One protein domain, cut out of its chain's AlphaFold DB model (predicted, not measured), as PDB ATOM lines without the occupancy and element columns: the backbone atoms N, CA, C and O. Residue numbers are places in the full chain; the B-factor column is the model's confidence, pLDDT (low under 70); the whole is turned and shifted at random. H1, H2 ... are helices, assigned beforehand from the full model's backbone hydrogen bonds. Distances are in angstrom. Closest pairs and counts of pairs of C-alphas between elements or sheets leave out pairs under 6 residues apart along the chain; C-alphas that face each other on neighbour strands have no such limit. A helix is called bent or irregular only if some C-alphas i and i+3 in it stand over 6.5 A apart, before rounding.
ATOM      1  N   GLN A  31      33.133   4.233 -21.321       86.50
ATOM      2  CA  GLN A  31      32.480   4.722 -22.545       86.50
ATOM      3  C   GLN A  31      30.983   4.385 -22.623       86.50
ATOM      4  O   GLN A  31      30.212   5.154 -23.188       86.50
ATOM      5  N   TRP A  32      30.550   3.271 -22.024       87.25
ATOM      6  CA  TRP A  32      29.153   2.835 -22.084       87.25
ATOM      7  C   TRP A  32      28.176   3.813 -21.416       87.25
ATOM      8  O   TRP A  32      27.007   3.821 -21.781       87.25
ATOM      9  N   ILE A  33      28.628   4.674 -20.492       89.25
ATOM     10  CA  ILE A  33      27.740   5.658 -19.844       89.25
ATOM     11  C   ILE A  33      27.363   6.816 -20.774       89.25
ATOM     12  O   ILE A  33      26.497   7.610 -20.425       89.25
ATOM     13  N   LEU A  34      28.031   6.939 -21.928       90.69
ATOM     14  CA  LEU A  34      27.669   7.906 -22.966       90.69
ATOM     15  C   LEU A  34      26.509   7.417 -23.844       90.69
ATOM     16  O   LEU A  34      25.933   8.211 -24.584       90.69
ATOM     17  N   ASP A  35      26.167   6.129 -23.779       94.00
ATOM     18  CA  ASP A  35      24.981   5.580 -24.428       94.00
ATOM     19  C   ASP A  35      23.792   5.668 -23.465       94.00
ATOM     20  O   ASP A  35      23.690   4.902 -22.504       94.00
ATOM     21  N   ASN A  36      22.870   6.592 -23.751       95.00
ATOM     22  CA  ASN A  36      21.659   6.792 -22.954       95.00
ATOM     23  C   ASN A  36      20.869   5.492 -22.771       95.00
ATOM     24  O   ASN A  36      20.381   5.227 -21.680       95.00
ATOM     25  N   LYS A  37      20.786   4.640 -23.801       95.38
ATOM     26  CA  LYS A  37      20.031   3.387 -23.712       95.38
ATOM     27  C   LYS A  37      20.690   2.415 -22.737       95.38
ATOM     28  O   LYS A  37      19.994   1.778 -21.949       95.38
ATOM     29  N   ALA A  38      22.015   2.299 -22.779       90.81
ATOM     30  CA  ALA A  38      22.762   1.458 -21.848       90.81
ATOM     31  C   ALA A  38      22.683   1.997 -20.410       90.81
ATOM     32  O   ALA A  38      22.540   1.224 -19.460       90.81
ATOM     33  N   LEU A  39      22.737   3.322 -20.246       90.75
ATOM     34  CA  LEU A  39      22.631   3.977 -18.946       90.75
ATOM     35  C   LEU A  39      21.235   3.822 -18.327       90.75
ATOM     36  O   LEU A  39      21.127   3.472 -17.151       90.75
ATOM     37  N   ASP A  40      20.179   3.998 -19.120       91.94
ATOM     38  CA  ASP A  40      18.796   3.796 -18.687       91.94
ATOM     39  C   ASP A  40      18.566   2.339 -18.263       91.94
ATOM     40  O   ASP A  40      18.021   2.078 -17.191       91.94
ATOM     41  N   GLN A  41      19.073   1.376 -19.043       90.31
ATOM     42  CA  GLN A  41      19.029  -0.049 -18.691       90.31
ATOM     43  C   GLN A  41      19.768  -0.360 -17.383       90.31
ATOM     44  O   GLN A  41      19.316  -1.189 -16.591       90.31
ATOM     45  N   TYR A  42      20.896   0.306 -17.118       87.56
ATOM     46  CA  TYR A  42      21.646   0.121 -15.874       87.56
ATOM     47  C   TYR A  42      20.840   0.546 -14.634       87.56
ATOM     48  O   TYR A  42      20.990  -0.069 -13.571       87.56
ATOM     49  N   TYR A  43      19.990   1.571 -14.761       90.00
ATOM     50  CA  TYR A  43      19.199   2.147 -13.667       90.00
ATOM     51  C   TYR A  43      17.708   1.774 -13.680       90.00
ATOM     52  O   TYR A  43      16.993   2.155 -12.757       90.00
ATOM     53  N   GLU A  44      17.250   0.973 -14.645       90.50
ATOM     54  CA  GLU A  44      15.839   0.609 -14.875       90.50
ATOM     55  C   GLU A  44      15.105   0.115 -13.613       90.50
ATOM     56  O   GLU A  44      13.916   0.360 -13.426       90.50
ATOM     57  N   LYS A  45      15.818  -0.568 -12.707       87.25
ATOM     58  CA  LYS A  45      15.250  -1.161 -11.484       87.25
ATOM     59  C   LYS A  45      15.200  -0.213 -10.281       87.25
ATOM     60  O   LYS A  45      14.820  -0.656  -9.195       87.25
ATOM     61  N   ILE A  46      15.615   1.047 -10.424       88.94
ATOM     62  CA  ILE A  46      15.599   2.030  -9.334       88.94
ATOM     63  C   ILE A  46      14.334   2.899  -9.436       88.94
ATOM     64  O   ILE A  46      14.205   3.681 -10.377       88.94
ATOM     65  N   PRO A  47      13.404   2.823  -8.467       84.62
ATOM     66  CA  PRO A  47      12.213   3.661  -8.467       84.62
ATOM     67  C   PRO A  47      12.573   5.113  -8.122       84.62
ATOM     68  O   PRO A  47      13.130   5.389  -7.061       84.62
ATOM     69  N   VAL A  48      12.204   6.055  -8.992       80.31
ATOM     70  CA  VAL A  48      12.505   7.493  -8.821       80.31
ATOM     71  C   VAL A  48      11.594   8.165  -7.777       80.31
ATOM     72  O   VAL A  48      11.967   9.170  -7.182       80.31
ATOM     73  N   ASN A  49      10.433   7.571  -7.477       82.62
ATOM     74  CA  ASN A  49       9.401   8.148  -6.601       82.62
ATOM     75  C   ASN A  49       9.393   7.560  -5.171       82.62
ATOM     76  O   ASN A  49       8.358   7.557  -4.506       82.62
ATOM     77  N   GLY A  50      10.516   7.004  -4.705       79.19
ATOM     78  CA  GLY A  50      10.626   6.374  -3.383       79.19
ATOM     79  C   GLY A  50      10.998   7.340  -2.251       79.19
ATOM     80  O   GLY A  50      11.614   8.380  -2.468       79.19
ATOM     81  N   VAL A  51      10.694   6.963  -1.003       88.50
ATOM     82  CA  VAL A  51      11.276   7.615   0.188       88.50
ATOM     83  C   VAL A  51      12.776   7.313   0.284       88.50
ATOM     84  O   VAL A  51      13.221   6.266  -0.188       88.50
ATOM     85  N   TYR A  52      13.558   8.189   0.928       89.25
ATOM     86  CA  TYR A  52      15.030   8.112   0.958       89.25
ATOM     87  C   TYR A  52      15.587   6.707   1.244       89.25
ATOM     88  O   TYR A  52      16.448   6.234   0.505       89.25
ATOM     89  N   LEU A  53      15.071   6.019   2.271       89.50
ATOM     90  CA  LEU A  53      15.531   4.674   2.631       89.50
ATOM     91  C   LEU A  53      15.319   3.674   1.486       89.50
ATOM     92  O   LEU A  53      16.244   2.957   1.120       89.50
ATOM     93  N   SER A  54      14.135   3.689   0.872       88.44
ATOM     94  CA  SER A  54      13.833   2.814  -0.261       88.44
ATOM     95  C   SER A  54      14.755   3.101  -1.447       88.44
ATOM     96  O   SER A  54      15.304   2.170  -2.028       88.44
ATOM     97  N   LEU A  55      15.012   4.372  -1.771       89.69
ATOM     98  CA  LEU A  55      15.920   4.741  -2.856       89.69
ATOM     99  C   LEU A  55      17.354   4.265  -2.572       89.69
ATOM    100  O   LEU A  55      18.010   3.713  -3.453       89.69
ATOM    101  N   TYR A  56      17.820   4.433  -1.332       87.88
ATOM    102  CA  TYR A  56      19.136   3.982  -0.889       87.88
ATOM    103  C   TYR A  56      19.292   2.459  -1.003       87.88
ATOM    104  O   TYR A  56      20.280   1.979  -1.560       87.88
ATOM    105  N   GLU A  57      18.300   1.689  -0.554       89.62
ATOM    106  CA  GLU A  57      18.296   0.227  -0.675       89.62
ATOM    107  C   GLU A  57      18.290  -0.233  -2.135       89.62
ATOM    108  O   GLU A  57      19.073  -1.109  -2.505       89.62
ATOM    109  N   HIS A  58      17.469   0.387  -2.992       90.12
ATOM    110  CA  HIS A  58      17.443   0.070  -4.421       90.12
ATOM    111  C   HIS A  58      18.772   0.414  -5.099       90.12
ATOM    112  O   HIS A  58      19.260  -0.378  -5.902       90.12
ATOM    113  N   ALA A  59      19.404   1.537  -4.745       87.31
ATOM    114  CA  ALA A  59      20.715   1.914  -5.265       87.31
ATOM    115  C   ALA A  59      21.818   0.934  -4.829       87.31
ATOM    116  O   ALA A  59      22.616   0.495  -5.663       87.31
ATOM    117  N   LEU A  60      21.842   0.535  -3.550       86.25
ATOM    118  CA  LEU A  60      22.768  -0.486  -3.050       86.25
ATOM    119  C   LEU A  60      22.545  -1.831  -3.740       86.25
ATOM    120  O   LEU A  60      23.506  -2.466  -4.179       86.25
ATOM    121  N   ARG A  61      21.284  -2.249  -3.883       86.38
ATOM    122  CA  ARG A  61      20.918  -3.493  -4.558       86.38
ATOM    123  C   ARG A  61      21.296  -3.460  -6.034       86.38
ATOM    124  O   ARG A  61      21.825  -4.450  -6.523       86.38
ATOM    125  N   ASN A  62      21.082  -2.342  -6.728       86.94
ATOM    126  CA  ASN A  62      21.479  -2.173  -8.125       86.94
ATOM    127  C   ASN A  62      22.996  -2.325  -8.278       86.94
ATOM    128  O   ASN A  62      23.462  -3.147  -9.063       86.94
ATOM    129  N   ARG A  63      23.769  -1.608  -7.450       81.44
ATOM    130  CA  ARG A  63      25.233  -1.724  -7.420       81.44
ATOM    131  C   ARG A  63      25.680  -3.164  -7.168       81.44
ATOM    132  O   ARG A  63      26.557  -3.657  -7.870       81.44
ATOM    133  N   PHE A  64      25.078  -3.831  -6.186       80.25
ATOM    134  CA  PHE A  64      25.420  -5.202  -5.816       80.25
ATOM    135  C   PHE A  64      25.053  -6.215  -6.907       80.25
ATOM    136  O   PHE A  64      25.870  -7.065  -7.238       80.25
ATOM    137  N   ILE A  65      23.866  -6.109  -7.516       80.19
ATOM    138  CA  ILE A  65      23.436  -6.978  -8.623       80.19
ATOM    139  C   ILE A  65      24.368  -6.823  -9.815       80.19
ATOM    140  O   ILE A  65      24.790  -7.831 -10.369       80.19
ATOM    141  N   HIS A  66      24.717  -5.595 -10.201       76.25
ATOM    142  CA  HIS A  66      25.665  -5.393 -11.296       76.25
ATOM    143  C   HIS A  66      27.031  -5.975 -10.936       76.25
ATOM    144  O   HIS A  66      27.580  -6.729 -11.725       76.25
ATOM    145  N   GLN A  67      27.519  -5.769  -9.710       71.12
ATOM    146  CA  GLN A  67      28.758  -6.393  -9.233       71.12
ATOM    147  C   GLN A  67      28.713  -7.938  -9.228       71.12
ATOM    148  O   GLN A  67      29.731  -8.568  -9.507       71.12
ATOM    149  N   LEU A  68      27.559  -8.553  -8.946       69.06
ATOM    150  CA  LEU A  68      27.375 -10.010  -8.954       69.06
ATOM    151  C   LEU A  68      27.144 -10.600 -10.347       69.06
ATOM    152  O   LEU A  68      27.664 -11.667 -10.656       69.06
ATOM    153  N   ASN A  69      26.375  -9.934 -11.207       63.12
ATOM    154  CA  ASN A  69      26.210 -10.335 -12.606       63.12
ATOM    155  C   ASN A  69      27.566 -10.324 -13.324       63.12
ATOM    156  O   ASN A  69      27.833 -11.178 -14.165       63.12
ATOM    157  N   ILE A  70      28.448  -9.410 -12.910       57.66
ATOM    158  CA  ILE A  70      29.852  -9.349 -13.315       57.66
ATOM    159  C   ILE A  70      30.655 -10.573 -12.820       57.66
ATOM    160  O   ILE A  70      31.575 -11.006 -13.514       57.66
ATOM    161  N   SER A  71      30.325 -11.166 -11.664       53.12
ATOM    162  CA  SER A  71      31.039 -12.331 -11.106       53.12
ATOM    163  C   SER A  71      30.461 -13.699 -11.497       53.12
ATOM    164  O   SER A  71      31.202 -14.677 -11.510       53.12
ATOM    165  N   ASN A  72      29.162 -13.789 -11.810       47.00
ATOM    166  CA  ASN A  72      28.445 -15.050 -12.063       47.00
ATOM    167  C   ASN A  72      28.357 -15.463 -13.544       47.00
ATOM    168  O   ASN A  72      27.728 -16.476 -13.855       47.00
ATOM    169  N   SER A  73      28.981 -14.731 -14.473       51.09
ATOM    170  CA  SER A  73      29.075 -15.190 -15.864       51.09
ATOM    171  C   SER A  73      29.995 -16.412 -15.949       51.09
ATOM    172  O   SER A  73      31.221 -16.309 -15.892       51.09
ATOM    173  N   TYR A  74      29.381 -17.585 -16.112       46.75
ATOM    174  CA  TYR A  74      30.019 -18.902 -16.246       46.75
ATOM    175  C   TYR A  74      31.011 -18.986 -17.436       46.75
ATOM    176  O   TYR A  74      31.791 -19.929 -17.525       46.75
ATOM    177  N   ASN A  75      31.060 -17.958 -18.299       45.78
ATOM    178  CA  ASN A  75      32.020 -17.788 -19.391       45.78
ATOM    179  C   ASN A  75      32.898 -16.525 -19.205       45.78
ATOM    180  O   ASN A  75      32.717 -15.498 -19.849       45.78
ATOM    181  N   ARG A  76      33.877 -16.641 -18.300       48.03
ATOM    182  CA  ARG A  76      35.268 -16.131 -18.366       48.03
ATOM    183  C   ARG A  76      35.588 -14.773 -19.032       48.03
ATOM    184  O   ARG A  76      36.538 -14.716 -19.808       48.03
ATOM    185  N   ILE A  77      34.973 -13.663 -18.624       46.47
ATOM    186  CA  ILE A  77      35.687 -12.366 -18.611       46.47
ATOM    187  C   ILE A  77      35.251 -11.587 -17.360       46.47
ATOM    188  O   ILE A  77      34.131 -11.074 -17.352       46.47
ATOM    189  N   PRO A  78      36.072 -11.488 -16.290       53.44
ATOM    190  CA  PRO A  78      35.794 -10.528 -15.226       53.44
ATOM    191  C   PRO A  78      35.701  -9.140 -15.863       53.44
ATOM    192  O   PRO A  78      36.592  -8.727 -16.606       53.44
ATOM    193  N   THR A  79      34.574  -8.459 -15.662       57.75
ATOM    194  CA  THR A  79      34.368  -7.136 -16.252       57.75
ATOM    195  C   THR A  79      35.390  -6.177 -15.661       57.75
ATOM    196  O   THR A  79      35.494  -6.085 -14.437       57.75
ATOM    197  N   LYS A  80      36.134  -5.493 -16.540       67.56
ATOM    198  CA  LYS A  80      37.236  -4.619 -16.149       67.56
ATOM    199  C   LYS A  80      36.784  -3.594 -15.113       67.56
ATOM    200  O   LYS A  80      35.697  -3.030 -15.245       67.56
ATOM    201  N   MET A  81      37.630  -3.280 -14.139       67.81
ATOM    202  CA  MET A  81      37.392  -2.220 -13.157       67.81
ATOM    203  C   MET A  81      37.044  -0.882 -13.823       67.81
ATOM    204  O   MET A  81      36.224  -0.129 -13.307       67.81
ATOM    205  N   ALA A  82      37.576  -0.611 -15.012       64.50
ATOM    206  CA  ALA A  82      37.238   0.571 -15.798       64.50
ATOM    207  C   ALA A  82      35.773   0.659 -16.254       64.50
ATOM    208  O   ALA A  82      35.322   1.732 -16.641       64.50
ATOM    209  N   HIS A  83      35.011  -0.436 -16.207       72.69
ATOM    210  CA  HIS A  83      33.591  -0.436 -16.559       72.69
ATOM    211  C   HIS A  83      32.689   0.046 -15.414       72.69
ATOM    212  O   HIS A  83      31.492   0.230 -15.629       72.69
ATOM    213  N   PHE A  84      33.226   0.255 -14.210       73.75
ATOM    214  CA  PHE A  84      32.452   0.777 -13.090       73.75
ATOM    215  C   PHE A  84      32.253   2.290 -13.213       73.75
ATOM    216  O   PHE A  84      33.138   3.025 -13.645       73.75
ATOM    217  N   ILE A  85      31.082   2.766 -12.789       74.50
ATOM    218  CA  ILE A  85      30.829   4.202 -12.650       74.50
ATOM    219  C   ILE A  85      31.597   4.695 -11.424       74.50
ATOM    220  O   ILE A  85      31.275   4.335 -10.287       74.50
ATOM    221  N   PHE A  86      32.609   5.526 -11.657       71.31
ATOM    222  CA  PHE A  86      33.372   6.170 -10.595       71.31
ATOM    223  C   PHE A  86      32.743   7.508 -10.202       71.31
ATOM    224  O   PHE A  86      32.205   8.213 -11.059       71.31
TER     225      PHE A  86
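What this domain is: This is residues 31 to 86 of the 353 residues of the protein "neprilysin-2" of Ixodes scapularis (UniProt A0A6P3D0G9). One long helix, H3, makes the long axis of a loose, elongated model, and the short helix H2 stands about at right angles to it, its last residue coming near the middle of H3, with the tiny helix H1 at a corner by the far end of H2. After H3 a tail without a named element, residues 72 to 86, sticks out past the end of H3 with residues 72 to 77 and then folds back towards the side of H3 where H1 and H2 lie. The printed part has 56 residues with three named helices, in the order H1, H2, H3, and no named strand; the class is all helix, and 32 of the 56 residues are in named elements. The whole is loose, with a radius of gyration of the C-alphas of 12.7 A, and its C-alphas span 38 by 24 by 18 A.

Where its parts are: H1 opens the printed part with residues 31 to 34, and C-alpha 31 is at (32.480, 4.722, -22.545). Asp 35 is the one residue between it and H2, residues 36 to 43, which measures 10.7 A from first to last C-alpha and ends with C-alpha 43 at (19.199, 2.147, -13.667). Residues 44 to 51 have no named element and lead to H3. H3, residues 52 to 71, is the longest helix, with 20 residues and 28.6 A from first to last C-alpha. It begins with C-alpha 52 at (15.030, 8.112, 0.958) and ends with C-alpha 71 at (31.039, -12.331, -11.106). No named element follows: the stretch of 15 residues from 72 to 86 ends with C-alpha 86 at (33.372, 6.170, -10.595).

How they stand to each other: H1 and H2 are joined by a tight link of one residue and touch only at the corner by that link. They only just touch, with 3 pairs of C-alphas within 8 A, and their closest C-alphas are those of Ile 33 and Leu 39, 5.5 A apart. The short link of 8 residues leads from H2 to H3. H2 and H3 are close but not clearly touching, with 1 pair of C-alphas within 8 A. That closest pair is Tyr 43 and Asn 62, whose C-alphas are 7.4 A apart. The lines of H2 and H3 stand at 73 degrees, about perpendicular, and their centres are 14.5 A apart. H1 and H3 are apart. In H2 and H3 each O i to N i+4 pair is within hydrogen-bond range, and H1, with 4 residues, is too short for such a pair, but its one O i to N i+3 pair is within range. No helix is bent or irregular.

The domain as a whole: The two C-alphas farthest apart in the domain are those of Val 51 and Arg 76, 38.5 A apart, and the first and last printed C-alphas, of Gln 31 and Phe 86, are 12.1 A apart. Two stretches stand free: residues 34 to 41, of which 36 to 41 belong to H2, and residues 72 to 77. Without them the body has 42 residues and spans 33 by 20 by 16 A. The C-alphas of residues 72 to 86 lie 9 to 20 A from the mean of the C-alphas. The printed part has no cut, and no link between named helices is long. The mean pLDDT of the printed part is 77.7, and residues 68 to 82, of which 68 to 71 belong to H3, are under 70, a low confidence. The mean pLDDT of H2 is 91 and that of H3 is 80.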